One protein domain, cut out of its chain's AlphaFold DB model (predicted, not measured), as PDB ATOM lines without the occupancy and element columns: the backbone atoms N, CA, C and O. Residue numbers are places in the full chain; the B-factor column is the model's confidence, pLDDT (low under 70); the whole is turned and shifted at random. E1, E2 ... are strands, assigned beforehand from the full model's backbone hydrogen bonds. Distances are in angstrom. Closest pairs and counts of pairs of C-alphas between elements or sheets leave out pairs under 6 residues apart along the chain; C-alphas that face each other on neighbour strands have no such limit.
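AT A GLANCE: This is residues 311 to 330, 338 to 350, 359 to 377 and 385 to 422 of the 571 residues of an uncharacterized protein of Thalassobium sp (UniProt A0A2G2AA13). Two five-stranded sheets lie face to face as a thin, flat slab, and the chain winds through it as a solenoid of stacked, flattened turns, each turn laying one strand in the sheet E1 E3 E5 E7 E9 and the next, running the opposite way, in the sheet E2 E4 E6 E8 E10. The sheets are almost untwisted, their strands' lines turning by 2 and 3 degrees from edge to edge, and the links from E1 to E2, E3 to E4, E5 to E6, E7 to E8 and E9 to E10 close the turns at one end of the strands. The printed part has 90 residues with no named helix and ten named strands, E1 to E10 in order along the chain; both sheets are parallel throughout, and the class is all strand. The whole is compact, with a radius of gyration of the C-alphas of 12.7 A, and its spans of 45 by 30 by 9 A make it flat, though only just.

HOW THE PARTS SIT: The first sheet runs, strand beside strand, E1 at residues 311 to 317, E3 at 338 to 341, E5 at 359 to 363, E7 at 385 to 389 and E9 at 404 to 408. E1 and E9 are its edge strands. E1 and E3 are parallel at 8 degrees, with N 313 and O 338 2.9 A apart, within hydrogen-bond range. Between E3 and E5 N 339 and O 360 are 2.9 A apart, between E5 and E7 N 387 and O 359 are 2.8 A apart, and between E7 and E9 N 386 and O 405 are 2.9 A apart. The second sheet runs E2 at residues 322 to 328, E4 at 344 to 350, E6 at 369 to 376, E8 at 394 to 400 and E10 at 416 to 421, with E2 and E10 as edge strands. Its pairs within hydrogen-bond range include N 325 and O 346 at 2.9 A for E2 and E4, N 347 and O 371 at 2.8 A for E4 and E6, N 374 and O 395 at 2.8 A for E6 and E8, and N 396 and O 417 at 2.9 A for E8 and E10. From sheet to sheet, the closest C-alphas of E1 and E2 are those of Gly 315 and Ser 323, 5.0 A apart. For E5 and E6 they are those of Gly 363 and Gly 370, 4.3 A apart, and for E9 and E10 those of Ala 406 and Gly 416, 4.7 A apart. E1 and E10, for instance, are apart.

IN THESE COORDINATES: E1 begins at C-alpha 311, at (-19.803, -18.080, -50.735), and is 19.8 A long; E2 is 20.6 A long. E3 measures 10.2 A and E4 20.5 A. E5 measures 13.2 A, and E6, the longest strand with 8 residues, 23.7 A, beginning at C-alpha 369, at (-37.898, -18.397, -46.462). E7 is 12.8 A, E8 19.9 A and E9 13.4 A long. E10, 16.8 A long, ends at C-alpha 421, at (-19.768, -33.376, -30.960).

THE WHOLE: The two C-alphas farthest apart are those of Ser 318 and Asn 422, at 45.9 A. Residues 331 to 337, 351 to 358 and 378 to 384 are not printed, and the C-alphas across these cuts are 17.9, 8.9 and 13.4 A apart. Of the links printed whole, that from E9 to E10 is short and the others are tight. The mean pLDDT of the printed part is 79.6; 18 residues are under 70, among them 318 to 320, 409 to 416 and 420 to 422.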
ATOM      1  N   SER A 311     -18.794 -18.247 -49.696       88.38
ATOM      2  CA  SER A 311     -19.803 -18.080 -50.735       88.38
ATOM      3  C   SER A 311     -20.833 -17.025 -50.341       88.38
ATOM      4  O   SER A 311     -21.339 -16.988 -49.220       88.38
ATOM      5  N   LEU A 312     -21.144 -16.139 -51.284       92.25
ATOM      6  CA  LEU A 312     -22.139 -15.085 -51.122       92.25
ATOM      7  C   LEU A 312     -23.087 -15.088 -52.316       92.25
ATOM      8  O   LEU A 312     -22.661 -14.804 -53.431       92.25
ATOM      9  N   ALA A 313     -24.372 -15.336 -52.081       89.50
ATOM     10  CA  ALA A 313     -25.407 -15.280 -53.104       89.50
ATOM     11  C   ALA A 313     -26.495 -14.261 -52.735       89.50
ATOM     12  O   ALA A 313     -27.102 -14.346 -51.668       89.50
ATOM     13  N   ALA A 314     -26.775 -13.303 -53.620       88.94
ATOM     14  CA  ALA A 314     -27.823 -12.299 -53.427       88.94
ATOM     15  C   ALA A 314     -28.823 -12.293 -54.593       88.94
ATOM     16  O   ALA A 314     -28.429 -12.078 -55.737       88.94
ATOM     17  N   GLY A 315     -30.102 -12.560 -54.324       83.44
ATOM     18  CA  GLY A 315     -31.193 -12.593 -55.303       83.44
ATOM     19  C   GLY A 315     -32.126 -11.398 -55.118       83.44
ATOM     20  O   GLY A 315     -33.020 -11.406 -54.266       83.44
ATOM     21  N   MET A 316     -31.908 -10.342 -55.901       75.38
ATOM     22  CA  MET A 316     -32.578  -9.048 -55.782       75.38
ATOM     23  C   MET A 316     -33.470  -8.781 -56.999       75.38
ATOM     24  O   MET A 316     -33.035  -8.259 -58.028       75.38
ATOM     25  N   GLY A 317     -34.758  -9.099 -56.873       71.06
ATOM     26  CA  GLY A 317     -35.745  -8.758 -57.887       71.06
ATOM     27  C   GLY A 317     -37.137  -8.458 -57.352       71.06
ATOM     28  O   GLY A 317     -37.473  -8.827 -56.236       71.06
ATOM     29  N   SER A 318     -37.970  -7.806 -58.170       65.06
ATOM     30  CA  SER A 318     -39.353  -7.444 -57.798       65.06
ATOM     31  C   SER A 318     -40.297  -8.656 -57.666       65.06
ATOM     32  O   SER A 318     -41.459  -8.482 -57.300       65.06
ATOM     33  N   GLY A 319     -39.818  -9.866 -57.978       63.94
ATOM     34  CA  GLY A 319     -40.513 -11.138 -57.762       63.94
ATOM     35  C   GLY A 319     -39.859 -11.986 -56.664       63.94
ATOM     36  O   GLY A 319     -39.115 -11.477 -55.834       63.94
ATOM     37  N   LEU A 320     -40.118 -13.296 -56.669       69.69
ATOM     38  CA  LEU A 320     -39.559 -14.245 -55.698       69.69
ATOM     39  C   LEU A 320     -38.064 -14.482 -55.967       69.69
ATOM     40  O   LEU A 320     -37.704 -15.483 -56.569       69.69
ATOM     41  N   GLY A 321     -37.193 -13.535 -55.612       70.38
ATOM     42  CA  GLY A 321     -35.747 -13.692 -55.799       70.38
ATOM     43  C   GLY A 321     -35.208 -14.847 -54.954       70.38
ATOM     44  O   GLY A 321     -35.412 -14.852 -53.739       70.38
ATOM     45  N   LEU A 322     -34.564 -15.824 -55.591       83.12
ATOM     46  CA  LEU A 322     -33.952 -16.973 -54.917       83.12
ATOM     47  C   LEU A 322     -32.442 -16.767 -54.809       83.12
ATOM     48  O   LEU A 322     -31.819 -16.270 -55.740       83.12
ATOM     49  N   SER A 323     -31.825 -17.176 -53.712       87.56
ATOM     50  CA  SER A 323     -30.364 -17.252 -53.645       87.56
ATOM     51  C   SER A 323     -29.896 -18.523 -52.962       87.56
ATOM     52  O   SER A 323     -30.552 -19.015 -52.046       87.56
ATOM     53  N   GLY A 324     -28.779 -19.068 -53.434       90.12
ATOM     54  CA  GLY A 324     -28.131 -20.240 -52.855       90.12
ATOM     55  C   GLY A 324     -26.633 -20.012 -52.720       90.12
ATOM     56  O   GLY A 324     -25.949 -19.863 -53.727       90.12
ATOM     57  N   ALA A 325     -26.127 -19.977 -51.494       93.69
ATOM     58  CA  ALA A 325     -24.698 -19.927 -51.209       93.69
ATOM     59  C   ALA A 325     -24.249 -21.265 -50.612       93.69
ATOM     60  O   ALA A 325     -24.921 -21.790 -49.730       93.69
ATOM     61  N   HIS A 326     -23.142 -21.824 -51.082       94.12
ATOM     62  CA  HIS A 326     -22.540 -23.027 -50.526       94.12
ATOM     63  C   HIS A 326     -21.017 -22.896 -50.473       94.12
ATOM     64  O   HIS A 326     -20.389 -22.552 -51.476       94.12
ATOM     65  N   ALA A 327     -20.428 -23.116 -49.302       93.06
ATOM     66  CA  ALA A 327     -18.987 -23.063 -49.112       93.06
ATOM     67  C   ALA A 327     -18.462 -24.340 -48.456       93.06
ATOM     68  O   ALA A 327     -18.929 -24.684 -47.377       93.06
ATOM     69  N   ASP A 328     -17.439 -24.942 -49.058       91.38
ATOM     70  CA  ASP A 328     -16.637 -26.006 -48.462       91.38
ATOM     71  C   ASP A 328     -15.283 -25.436 -48.026       91.38
ATOM     72  O   ASP A 328     -14.538 -24.864 -48.837       91.38
ATOM     73  N   GLY A 329     -14.964 -25.573 -46.744       86.06
ATOM     74  CA  GLY A 329     -13.628 -25.367 -46.195       86.06
ATOM     75  C   GLY A 329     -12.803 -26.651 -46.284       86.06
ATOM     76  O   GLY A 329     -13.349 -27.750 -46.253       86.06
ATOM     77  N   GLY A 330     -11.479 -26.525 -46.391       81.06
ATOM     78  CA  GLY A 330     -10.586 -27.679 -46.241       81.06
ATOM     79  C   GLY A 330     -10.420 -28.105 -44.774       81.06
ATOM     80  O   GLY A 330     -10.925 -27.446 -43.873       81.06
ATOM     81  N   LEU A 338     -23.372 -17.322 -47.210       94.50
ATOM     82  CA  LEU A 338     -24.384 -16.273 -47.029       94.50
ATOM     83  C   LEU A 338     -25.307 -16.178 -48.247       94.50
ATOM     84  O   LEU A 338     -24.924 -15.675 -49.302       94.50
ATOM     85  N   GLY A 339     -26.552 -16.618 -48.080       90.81
ATOM     86  CA  GLY A 339     -27.625 -16.453 -49.055       90.81
ATOM     87  C   GLY A 339     -28.587 -15.354 -48.612       90.81
ATOM     88  O   GLY A 339     -29.116 -15.407 -47.506       90.81
ATOM     89  N   ALA A 340     -28.874 -14.374 -49.468       90.12
ATOM     90  CA  ALA A 340     -29.904 -13.358 -49.230       90.12
ATOM     91  C   ALA A 340     -30.852 -13.231 -50.428       90.12
ATOM     92  O   ALA A 340     -30.398 -13.075 -51.560       90.12
ATOM     93  N   GLY A 341     -32.162 -13.324 -50.221       86.19
ATOM     94  CA  GLY A 341     -33.134 -13.396 -51.315       86.19
ATOM     95  C   GLY A 341     -34.479 -12.795 -50.931       86.19
ATOM     96  O   GLY A 341     -34.974 -13.004 -49.828       86.19
ATOM     97  N   LEU A 342     -35.096 -12.032 -51.837       81.12
ATOM     98  CA  LEU A 342     -36.425 -11.439 -51.604       81.12
ATOM     99  C   LEU A 342     -37.560 -12.484 -51.602       81.12
ATOM    100  O   LEU A 342     -38.637 -12.236 -51.075       81.12
ATOM    101  N   GLY A 343     -37.356 -13.659 -52.186       80.88
ATOM    102  CA  GLY A 343     -38.278 -14.792 -52.096       80.88
ATOM    103  C   GLY A 343     -37.821 -15.781 -51.034       80.88
ATOM    104  O   GLY A 343     -38.442 -15.903 -49.976       80.88
ATOM    105  N   ALA A 344     -36.727 -16.472 -51.339       85.44
ATOM    106  CA  ALA A 344     -36.113 -17.464 -50.472       85.44
ATOM    107  C   ALA A 344     -34.587 -17.402 -50.589       85.44
ATOM    108  O   ALA A 344     -34.060 -17.001 -51.626       85.44
ATOM    109  N   ALA A 345     -33.887 -17.817 -49.543       89.00
ATOM    110  CA  ALA A 345     -32.438 -17.895 -49.538       89.00
ATOM    111  C   ALA A 345     -31.959 -19.149 -48.813       89.00
ATOM    112  O   ALA A 345     -32.408 -19.431 -47.704       89.00
ATOM    113  N   GLY A 346     -31.045 -19.877 -49.443       90.75
ATOM    114  CA  GLY A 346     -30.332 -21.012 -48.881       90.75
ATOM    115  C   GLY A 346     -28.863 -20.672 -48.650       90.75
ATOM    116  O   GLY A 346     -28.237 -20.032 -49.496       90.75
ATOM    117  N   ALA A 347     -28.315 -21.123 -47.528       93.94
ATOM    118  CA  ALA A 347     -26.887 -21.123 -47.262       93.94
ATOM    119  C   ALA A 347     -26.433 -22.485 -46.729       93.94
ATOM    120  O   ALA A 347     -27.085 -23.058 -45.858       93.94
ATOM    121  N   GLY A 348     -25.313 -22.978 -47.243       93.88
ATOM    122  CA  GLY A 348     -24.605 -24.153 -46.757       93.88
ATOM    123  C   GLY A 348     -23.152 -23.801 -46.449       93.88
ATOM    124  O   GLY A 348     -22.525 -23.085 -47.230       93.88
ATOM    125  N   ALA A 349     -22.624 -24.304 -45.345       94.25
ATOM    126  CA  ALA A 349     -21.210 -24.230 -45.014       94.25
ATOM    127  C   ALA A 349     -20.760 -25.578 -44.456       94.25
ATOM    128  O   ALA A 349     -21.321 -26.022 -43.459       94.25
ATOM    129  N   ASP A 350     -19.770 -26.198 -45.087       92.12
ATOM    130  CA  ASP A 350     -19.220 -27.482 -44.663       92.12
ATOM    131  C   ASP A 350     -17.710 -27.340 -44.429       92.12
ATOM    132  O   ASP A 350     -16.965 -26.971 -45.335       92.12
ATOM    133  N   ALA A 359     -23.281 -20.568 -41.631       94.00
ATOM    134  CA  ALA A 359     -24.268 -20.407 -42.695       94.00
ATOM    135  C   ALA A 359     -25.392 -19.437 -42.311       94.00
ATOM    136  O   ALA A 359     -25.995 -19.537 -41.245       94.00
ATOM    137  N   ILE A 360     -25.737 -18.517 -43.215       92.25
ATOM    138  CA  ILE A 360     -26.865 -17.593 -43.048       92.25
ATOM    139  C   ILE A 360     -27.723 -17.588 -44.311       92.25
ATOM    140  O   ILE A 360     -27.314 -17.079 -45.354       92.25
ATOM    141  N   GLY A 361     -28.943 -18.106 -44.209       89.75
ATOM    142  CA  GLY A 361     -29.961 -18.017 -45.251       89.75
ATOM    143  C   GLY A 361     -30.994 -16.972 -44.861       89.75
ATOM    144  O   GLY A 361     -31.742 -17.179 -43.912       89.75
ATOM    145  N   ALA A 362     -31.055 -15.847 -45.570       88.75
ATOM    146  CA  ALA A 362     -31.953 -14.734 -45.279       88.75
ATOM    147  C   ALA A 362     -33.024 -14.539 -46.362       88.75
ATOM    148  O   ALA A 362     -32.781 -13.929 -47.408       88.75
ATOM    149  N   GLY A 363     -34.240 -15.020 -46.085       84.75
ATOM    150  CA  GLY A 363     -35.423 -14.715 -46.886       84.75
ATOM    151  C   GLY A 363     -36.038 -13.382 -46.451       84.75
ATOM    152  O   GLY A 363     -36.606 -13.287 -45.367       84.75
ATOM    153  N   LEU A 364     -35.937 -12.343 -47.284       78.06
ATOM    154  CA  LEU A 364     -36.225 -10.947 -46.912       78.06
ATOM    155  C   LEU A 364     -37.515 -10.358 -47.504       78.06
ATOM    156  O   LEU A 364     -37.825  -9.196 -47.242       78.06
ATOM    157  N   GLY A 365     -38.264 -11.104 -48.317       70.25
ATOM    158  CA  GLY A 365     -39.524 -10.615 -48.893       70.25
ATOM    159  C   GLY A 365     -40.702 -11.546 -48.639       70.25
ATOM    160  O   GLY A 365     -40.806 -12.126 -47.566       70.25
ATOM    161  N   LEU A 366     -41.648 -11.629 -49.580       67.81
ATOM    162  CA  LEU A 366     -43.028 -12.035 -49.272       67.81
ATOM    163  C   LEU A 366     -43.180 -13.472 -48.736       67.81
ATOM    164  O   LEU A 366     -44.036 -13.693 -47.885       67.81
ATOM    165  N   LEU A 367     -42.376 -14.429 -49.220       71.69
ATOM    166  CA  LEU A 367     -42.305 -15.770 -48.615       71.69
ATOM    167  C   LEU A 367     -41.352 -15.813 -47.418       71.69
ATOM    168  O   LEU A 367     -41.559 -16.608 -46.509       71.69
ATOM    169  N   GLY A 368     -40.307 -14.983 -47.431       75.50
ATOM    170  CA  GLY A 368     -39.379 -14.833 -46.320       75.50
ATOM    171  C   GLY A 368     -38.677 -16.128 -45.911       75.50
ATOM    172  O   GLY A 368     -38.387 -16.301 -44.740       75.50
ATOM    173  N   LEU A 369     -38.444 -17.079 -46.820       82.00
ATOM    174  CA  LEU A 369     -37.898 -18.397 -46.462       82.00
ATOM    175  C   LEU A 369     -36.366 -18.368 -46.436       82.00
ATOM    176  O   LEU A 369     -35.743 -18.347 -47.492       82.00
ATOM    177  N   GLY A 370     -35.753 -18.382 -45.254       86.25
ATOM    178  CA  GLY A 370     -34.297 -18.462 -45.104       86.25
ATOM    179  C   GLY A 370     -33.839 -19.786 -44.507       86.25
ATOM    180  O   GLY A 370     -34.182 -20.080 -43.369       86.25
ATOM    181  N   VAL A 371     -33.082 -20.590 -45.248       88.69
ATOM    182  CA  VAL A 371     -32.571 -21.892 -44.796       88.69
ATOM    183  C   VAL A 371     -31.055 -21.835 -44.682       88.69
ATOM    184  O   VAL A 371     -30.390 -21.420 -45.626       88.69
ATOM    185  N   ALA A 372     -30.512 -22.271 -43.551       91.62
ATOM    186  CA  ALA A 372     -29.078 -22.375 -43.326       91.62
ATOM    187  C   ALA A 372     -28.699 -23.759 -42.795       91.62
ATOM    188  O   ALA A 372     -29.364 -24.278 -41.896       91.62
ATOM    189  N   GLY A 373     -27.618 -24.323 -43.324       92.00
ATOM    190  CA  GLY A 373     -26.967 -25.520 -42.805       92.00
ATOM    191  C   GLY A 373     -25.473 -25.276 -42.628       92.00
ATOM    192  O   GLY A 373     -24.817 -24.891 -43.589       92.00
ATOM    193  N   ALA A 374     -24.957 -25.494 -41.425       91.81
ATOM    194  CA  ALA A 374     -23.535 -25.491 -41.118       91.81
ATOM    195  C   ALA A 374     -23.155 -26.870 -40.572       91.81
ATOM    196  O   ALA A 374     -23.773 -27.326 -39.607       91.81
ATOM    197  N   ASN A 375     -22.193 -27.546 -41.195       90.00
ATOM    198  CA  ASN A 375     -21.690 -28.831 -40.725       90.00
ATOM    199  C   ASN A 375     -20.163 -28.795 -40.606       90.00
ATOM    200  O   ASN A 375     -19.475 -28.350 -41.520       90.00
ATOM    201  N   ASN A 376     -19.641 -29.354 -39.521       83.06
ATOM    202  CA  ASN A 376     -18.220 -29.606 -39.339       83.06
ATOM    203  C   ASN A 376     -17.985 -31.118 -39.286       83.06
ATOM    204  O   ASN A 376     -18.851 -31.886 -38.853       83.06
ATOM    205  N   GLY A 377     -16.814 -31.567 -39.728       69.56
ATOM    206  CA  GLY A 377     -16.459 -32.978 -39.659       69.56
ATOM    207  C   GLY A 377     -16.109 -33.452 -38.248       69.56
ATOM    208  O   GLY A 377     -16.013 -32.692 -37.289       69.56
ATOM    209  N   ASP A 385     -22.348 -22.905 -36.850       88.88
ATOM    210  CA  ASP A 385     -23.430 -21.945 -36.631       88.88
ATOM    211  C   ASP A 385     -24.309 -21.754 -37.868       88.88
ATOM    212  O   ASP A 385     -23.845 -21.381 -38.950       88.88
ATOM    213  N   ALA A 386     -25.620 -21.930 -37.709       89.69
ATOM    214  CA  ALA A 386     -26.575 -21.776 -38.800       89.69
ATOM    215  C   ALA A 386     -27.755 -20.868 -38.441       89.69
ATOM    216  O   ALA A 386     -28.503 -21.138 -37.502       89.69
ATOM    217  N   LEU A 387     -27.992 -19.836 -39.257       89.06
ATOM    218  CA  LEU A 387     -29.119 -18.909 -39.128       89.06
ATOM    219  C   LEU A 387     -30.037 -18.933 -40.357       89.06
ATOM    220  O   LEU A 387     -29.718 -18.376 -41.409       89.06
ATOM    221  N   GLY A 388     -31.231 -19.497 -40.197       86.12
ATOM    222  CA  GLY A 388     -32.312 -19.408 -41.178       86.12
ATOM    223  C   GLY A 388     -33.242 -18.226 -40.905       86.12
ATOM    224  O   GLY A 388     -34.249 -18.374 -40.215       86.12
ATOM    225  N   ALA A 389     -32.934 -17.030 -41.409       83.25
ATOM    226  CA  ALA A 389     -33.711 -15.819 -41.138       83.25
ATOM    227  C   ALA A 389     -35.024 -15.732 -41.951       83.25
ATOM    228  O   ALA A 389     -35.071 -16.037 -43.142       83.25
ATOM    229  N   GLY A 390     -36.096 -15.261 -41.300       76.44
ATOM    230  CA  GLY A 390     -37.462 -15.210 -41.838       76.44
ATOM    231  C   GLY A 390     -38.358 -16.345 -41.313       76.44
ATOM    232  O   GLY A 390     -38.486 -16.508 -40.101       76.44
ATOM    233  N   MET A 391     -39.001 -17.097 -42.207       72.56
ATOM    234  CA  MET A 391     -39.813 -18.298 -41.946       72.56
ATOM    235  C   MET A 391     -39.018 -19.614 -42.027       72.56
ATOM    236  O   MET A 391     -39.624 -20.681 -41.963       72.56
ATOM    237  N   GLY A 392     -37.706 -19.576 -42.255       74.00
ATOM    238  CA  GLY A 392     -36.944 -20.794 -42.534       74.00
ATOM    239  C   GLY A 392     -36.160 -21.341 -41.339       74.00
ATOM    240  O   GLY A 392     -36.423 -20.979 -40.196       74.00
ATOM    241  N   ALA A 393     -35.275 -22.298 -41.605       81.12
ATOM    242  CA  ALA A 393     -34.673 -23.180 -40.608       81.12
ATOM    243  C   ALA A 393     -33.148 -23.030 -40.555       81.12
ATOM    244  O   ALA A 393     -32.515 -22.819 -41.587       81.12
ATOM    245  N   GLY A 394     -32.579 -23.165 -39.359       82.38
ATOM    246  CA  GLY A 394     -31.137 -23.258 -39.137       82.38
ATOM    247  C   GLY A 394     -30.778 -24.661 -38.658       82.38
ATOM    248  O   GLY A 394     -31.461 -25.209 -37.790       82.38
ATOM    249  N   LYS A 395     -29.717 -25.248 -39.210       87.25
ATOM    250  CA  LYS A 395     -29.142 -26.510 -38.742       87.25
ATOM    251  C   LYS A 395     -27.633 -26.369 -38.556       87.25
ATOM    252  O   LYS A 395     -26.939 -26.195 -39.548       87.25
ATOM    253  N   GLY A 396     -27.163 -26.467 -37.318       85.06
ATOM    254  CA  GLY A 396     -25.742 -26.482 -36.968       85.06
ATOM    255  C   GLY A 396     -25.339 -27.869 -36.473       85.06
ATOM    256  O   GLY A 396     -26.020 -28.436 -35.615       85.06
ATOM    257  N   SER A 397     -24.266 -28.432 -37.017       86.19
ATOM    258  CA  SER A 397     -23.713 -29.720 -36.598       86.19
ATOM    259  C   SER A 397     -22.196 -29.613 -36.450       86.19
ATOM    260  O   SER A 397     -21.510 -29.545 -37.462       86.19
ATOM    261  N   SER A 398     -21.673 -29.577 -35.223       81.94
ATOM    262  CA  SER A 398     -20.239 -29.374 -34.960       81.94
ATOM    263  C   SER A 398     -19.467 -30.681 -34.741       81.94
ATOM    264  O   SER A 398     -20.058 -31.752 -34.571       81.94
ATOM    265  N   GLY A 399     -18.135 -30.574 -34.751       73.81
ATOM    266  CA  GLY A 399     -17.207 -31.669 -34.462       73.81
ATOM    267  C   GLY A 399     -16.989 -31.910 -32.963       73.81
ATOM    268  O   GLY A 399     -17.555 -31.221 -32.111       73.81
ATOM    269  N   ASP A 400     -16.163 -32.908 -32.637       71.62
ATOM    270  CA  ASP A 400     -15.830 -33.319 -31.266       71.62
ATOM    271  C   ASP A 400     -15.337 -32.143 -30.394       71.62
ATOM    272  O   ASP A 400     -14.223 -31.642 -30.555       71.62
ATOM    273  N   GLY A 401     -16.165 -31.718 -29.431       63.81
ATOM    274  CA  GLY A 401     -15.862 -30.613 -28.513       63.81
ATOM    275  C   GLY A 401     -16.203 -29.208 -29.027       63.81
ATOM    276  O   GLY A 401     -16.091 -28.257 -28.256       63.81
ATOM    277  N   GLY A 402     -16.637 -29.058 -30.282       72.44
ATOM    278  CA  GLY A 402     -17.072 -27.776 -30.854       72.44
ATOM    279  C   GLY A 402     -18.527 -27.449 -30.523       72.44
ATOM    280  O   GLY A 402     -19.341 -28.356 -30.329       72.44
ATOM    281  N   ALA A 403     -18.895 -26.172 -30.476       77.50
ATOM    282  CA  ALA A 403     -20.269 -25.741 -30.243       77.50
ATOM    283  C   ALA A 403     -21.101 -25.727 -31.536       77.50
ATOM    284  O   ALA A 403     -20.585 -25.483 -32.623       77.50
ATOM    285  N   ALA A 404     -22.403 -25.992 -31.425       76.06
ATOM    286  CA  ALA A 404     -23.317 -25.936 -32.563       76.06
ATOM    287  C   ALA A 404     -24.563 -25.114 -32.235       76.06
ATOM    288  O   ALA A 404     -25.459 -25.606 -31.535       76.06
ATOM    289  N   ASP A 405     -24.652 -23.900 -32.784       79.75
ATOM    290  CA  ASP A 405     -25.827 -23.052 -32.626       79.75
ATOM    291  C   ASP A 405     -26.687 -23.008 -33.890       79.75
ATOM    292  O   ASP A 405     -26.266 -22.678 -34.998       79.75
ATOM    293  N   ALA A 406     -27.974 -23.281 -33.709       74.81
ATOM    294  CA  ALA A 406     -28.947 -23.276 -34.782       74.81
ATOM    295  C   ALA A 406     -30.104 -22.329 -34.479       74.81
ATOM    296  O   ALA A 406     -30.922 -22.548 -33.582       74.81
ATOM    297  N   HIS A 407     -30.199 -21.281 -35.284       75.12
ATOM    298  CA  HIS A 407     -31.174 -20.221 -35.133       75.12
ATOM    299  C   HIS A 407     -32.161 -20.217 -36.298       75.12
ATOM    300  O   HIS A 407     -31.777 -20.180 -37.469       75.12
ATOM    301  N   SER A 408     -33.452 -20.180 -35.988       71.44
ATOM    302  CA  SER A 408     -34.509 -19.952 -36.966       71.44
ATOM    303  C   SER A 408     -35.240 -18.632 -36.734       71.44
ATOM    304  O   SER A 408     -35.446 -18.170 -35.608       71.44
ATOM    305  N   GLY A 409     -35.594 -17.990 -37.843       63.28
ATOM    306  CA  GLY A 409     -35.968 -16.586 -37.916       63.28
ATOM    307  C   GLY A 409     -37.225 -16.169 -37.149       63.28
ATOM    308  O   GLY A 409     -38.018 -16.967 -36.655       63.28
ATOM    309  N   ALA A 410     -37.409 -14.848 -37.081       52.72
ATOM    310  CA  ALA A 410     -38.341 -14.134 -36.206       52.72
ATOM    311  C   ALA A 410     -39.853 -14.385 -36.434       52.72
ATOM    312  O   ALA A 410     -40.663 -13.836 -35.690       52.72
ATOM    313  N   ILE A 411     -40.264 -15.165 -37.444       56.38
ATOM    314  CA  ILE A 411     -41.676 -15.261 -37.881       56.38
ATOM    315  C   ILE A 411     -42.354 -16.593 -37.491       56.38
ATOM    316  O   ILE A 411     -43.384 -16.953 -38.050       56.38
ATOM    317  N   GLY A 412     -41.854 -17.325 -36.491       50.53
ATOM    318  CA  GLY A 412     -42.671 -18.320 -35.770       50.53
ATOM    319  C   GLY A 412     -42.898 -19.684 -36.408       50.53
ATOM    320  O   GLY A 412     -43.587 -20.489 -35.795       50.53
ATOM    321  N   ALA A 413     -42.351 -19.960 -37.592       56.09
ATOM    322  CA  ALA A 413     -42.525 -21.251 -38.273       56.09
ATOM    323  C   ALA A 413     -41.210 -22.020 -38.506       56.09
ATOM    324  O   ALA A 413     -41.232 -23.112 -39.066       56.09
ATOM    325  N   GLY A 414     -40.076 -21.440 -38.111       59.94
ATOM    326  CA  GLY A 414     -38.758 -22.004 -38.371       59.94
ATOM    327  C   GLY A 414     -38.388 -23.157 -37.436       59.94
ATOM    328  O   GLY A 414     -39.011 -23.349 -36.397       59.94
ATOM    329  N   MET A 415     -37.378 -23.937 -37.809       67.06
ATOM    330  CA  MET A 415     -36.807 -24.995 -36.967       67.06
ATOM    331  C   MET A 415     -35.328 -24.696 -36.726       67.06
ATOM    332  O   MET A 415     -34.601 -24.471 -37.695       67.06
ATOM    333  N   GLY A 416     -34.893 -24.691 -35.468       63.31
ATOM    334  CA  GLY A 416     -33.481 -24.650 -35.090       63.31
ATOM    335  C   GLY A 416     -33.025 -26.032 -34.633       63.31
ATOM    336  O   GLY A 416     -33.593 -26.585 -33.691       63.31
ATOM    337  N   THR A 417     -32.023 -26.625 -35.278       71.44
ATOM    338  CA  THR A 417     -31.439 -27.900 -34.828       71.44
ATOM    339  C   THR A 417     -29.929 -27.789 -34.658       71.44
ATOM    340  O   THR A 417     -29.218 -27.773 -35.661       71.44
ATOM    341  N   GLY A 418     -29.460 -27.705 -33.413       61.72
ATOM    342  CA  GLY A 418     -28.043 -27.707 -33.047       61.72
ATOM    343  C   GLY A 418     -27.635 -29.091 -32.543       61.72
ATOM    344  O   GLY A 418     -28.330 -29.679 -31.714       61.72
ATOM    345  N   THR A 419     -26.546 -29.650 -33.050       72.06
ATOM    346  CA  THR A 419     -25.993 -30.923 -32.565       72.06
ATOM    347  C   THR A 419     -24.494 -30.771 -32.404       72.06
ATOM    348  O   THR A 419     -23.813 -30.581 -33.411       72.06
ATOM    349  N   SER A 420     -23.987 -30.852 -31.181       66.69
ATOM    350  CA  SER A 420     -22.553 -30.751 -30.927       66.69
ATOM    351  C   SER A 420     -21.870 -32.105 -30.754       66.69
ATOM    352  O   SER A 420     -22.519 -33.105 -30.439       66.69
ATOM    353  N   GLY A 421     -20.560 -32.148 -31.014       57.94
ATOM    354  CA  GLY A 421     -19.768 -33.376 -30.960       57.94
ATOM    355  C   GLY A 421     -19.334 -33.787 -29.548       57.94
ATOM    356  O   GLY A 421     -19.139 -32.953 -28.655       57.94
ATOM    357  N   ASN A 422     -19.145 -35.098 -29.363       57.97
ATOM    358  CA  ASN A 422     -18.713 -35.713 -28.104       57.97
ATOM    359  C   ASN A 422     -17.191 -35.607 -27.931       57.97
ATOM    360  O   ASN A 422     -16.454 -35.558 -28.906       57.97
TER     361      ASN A 422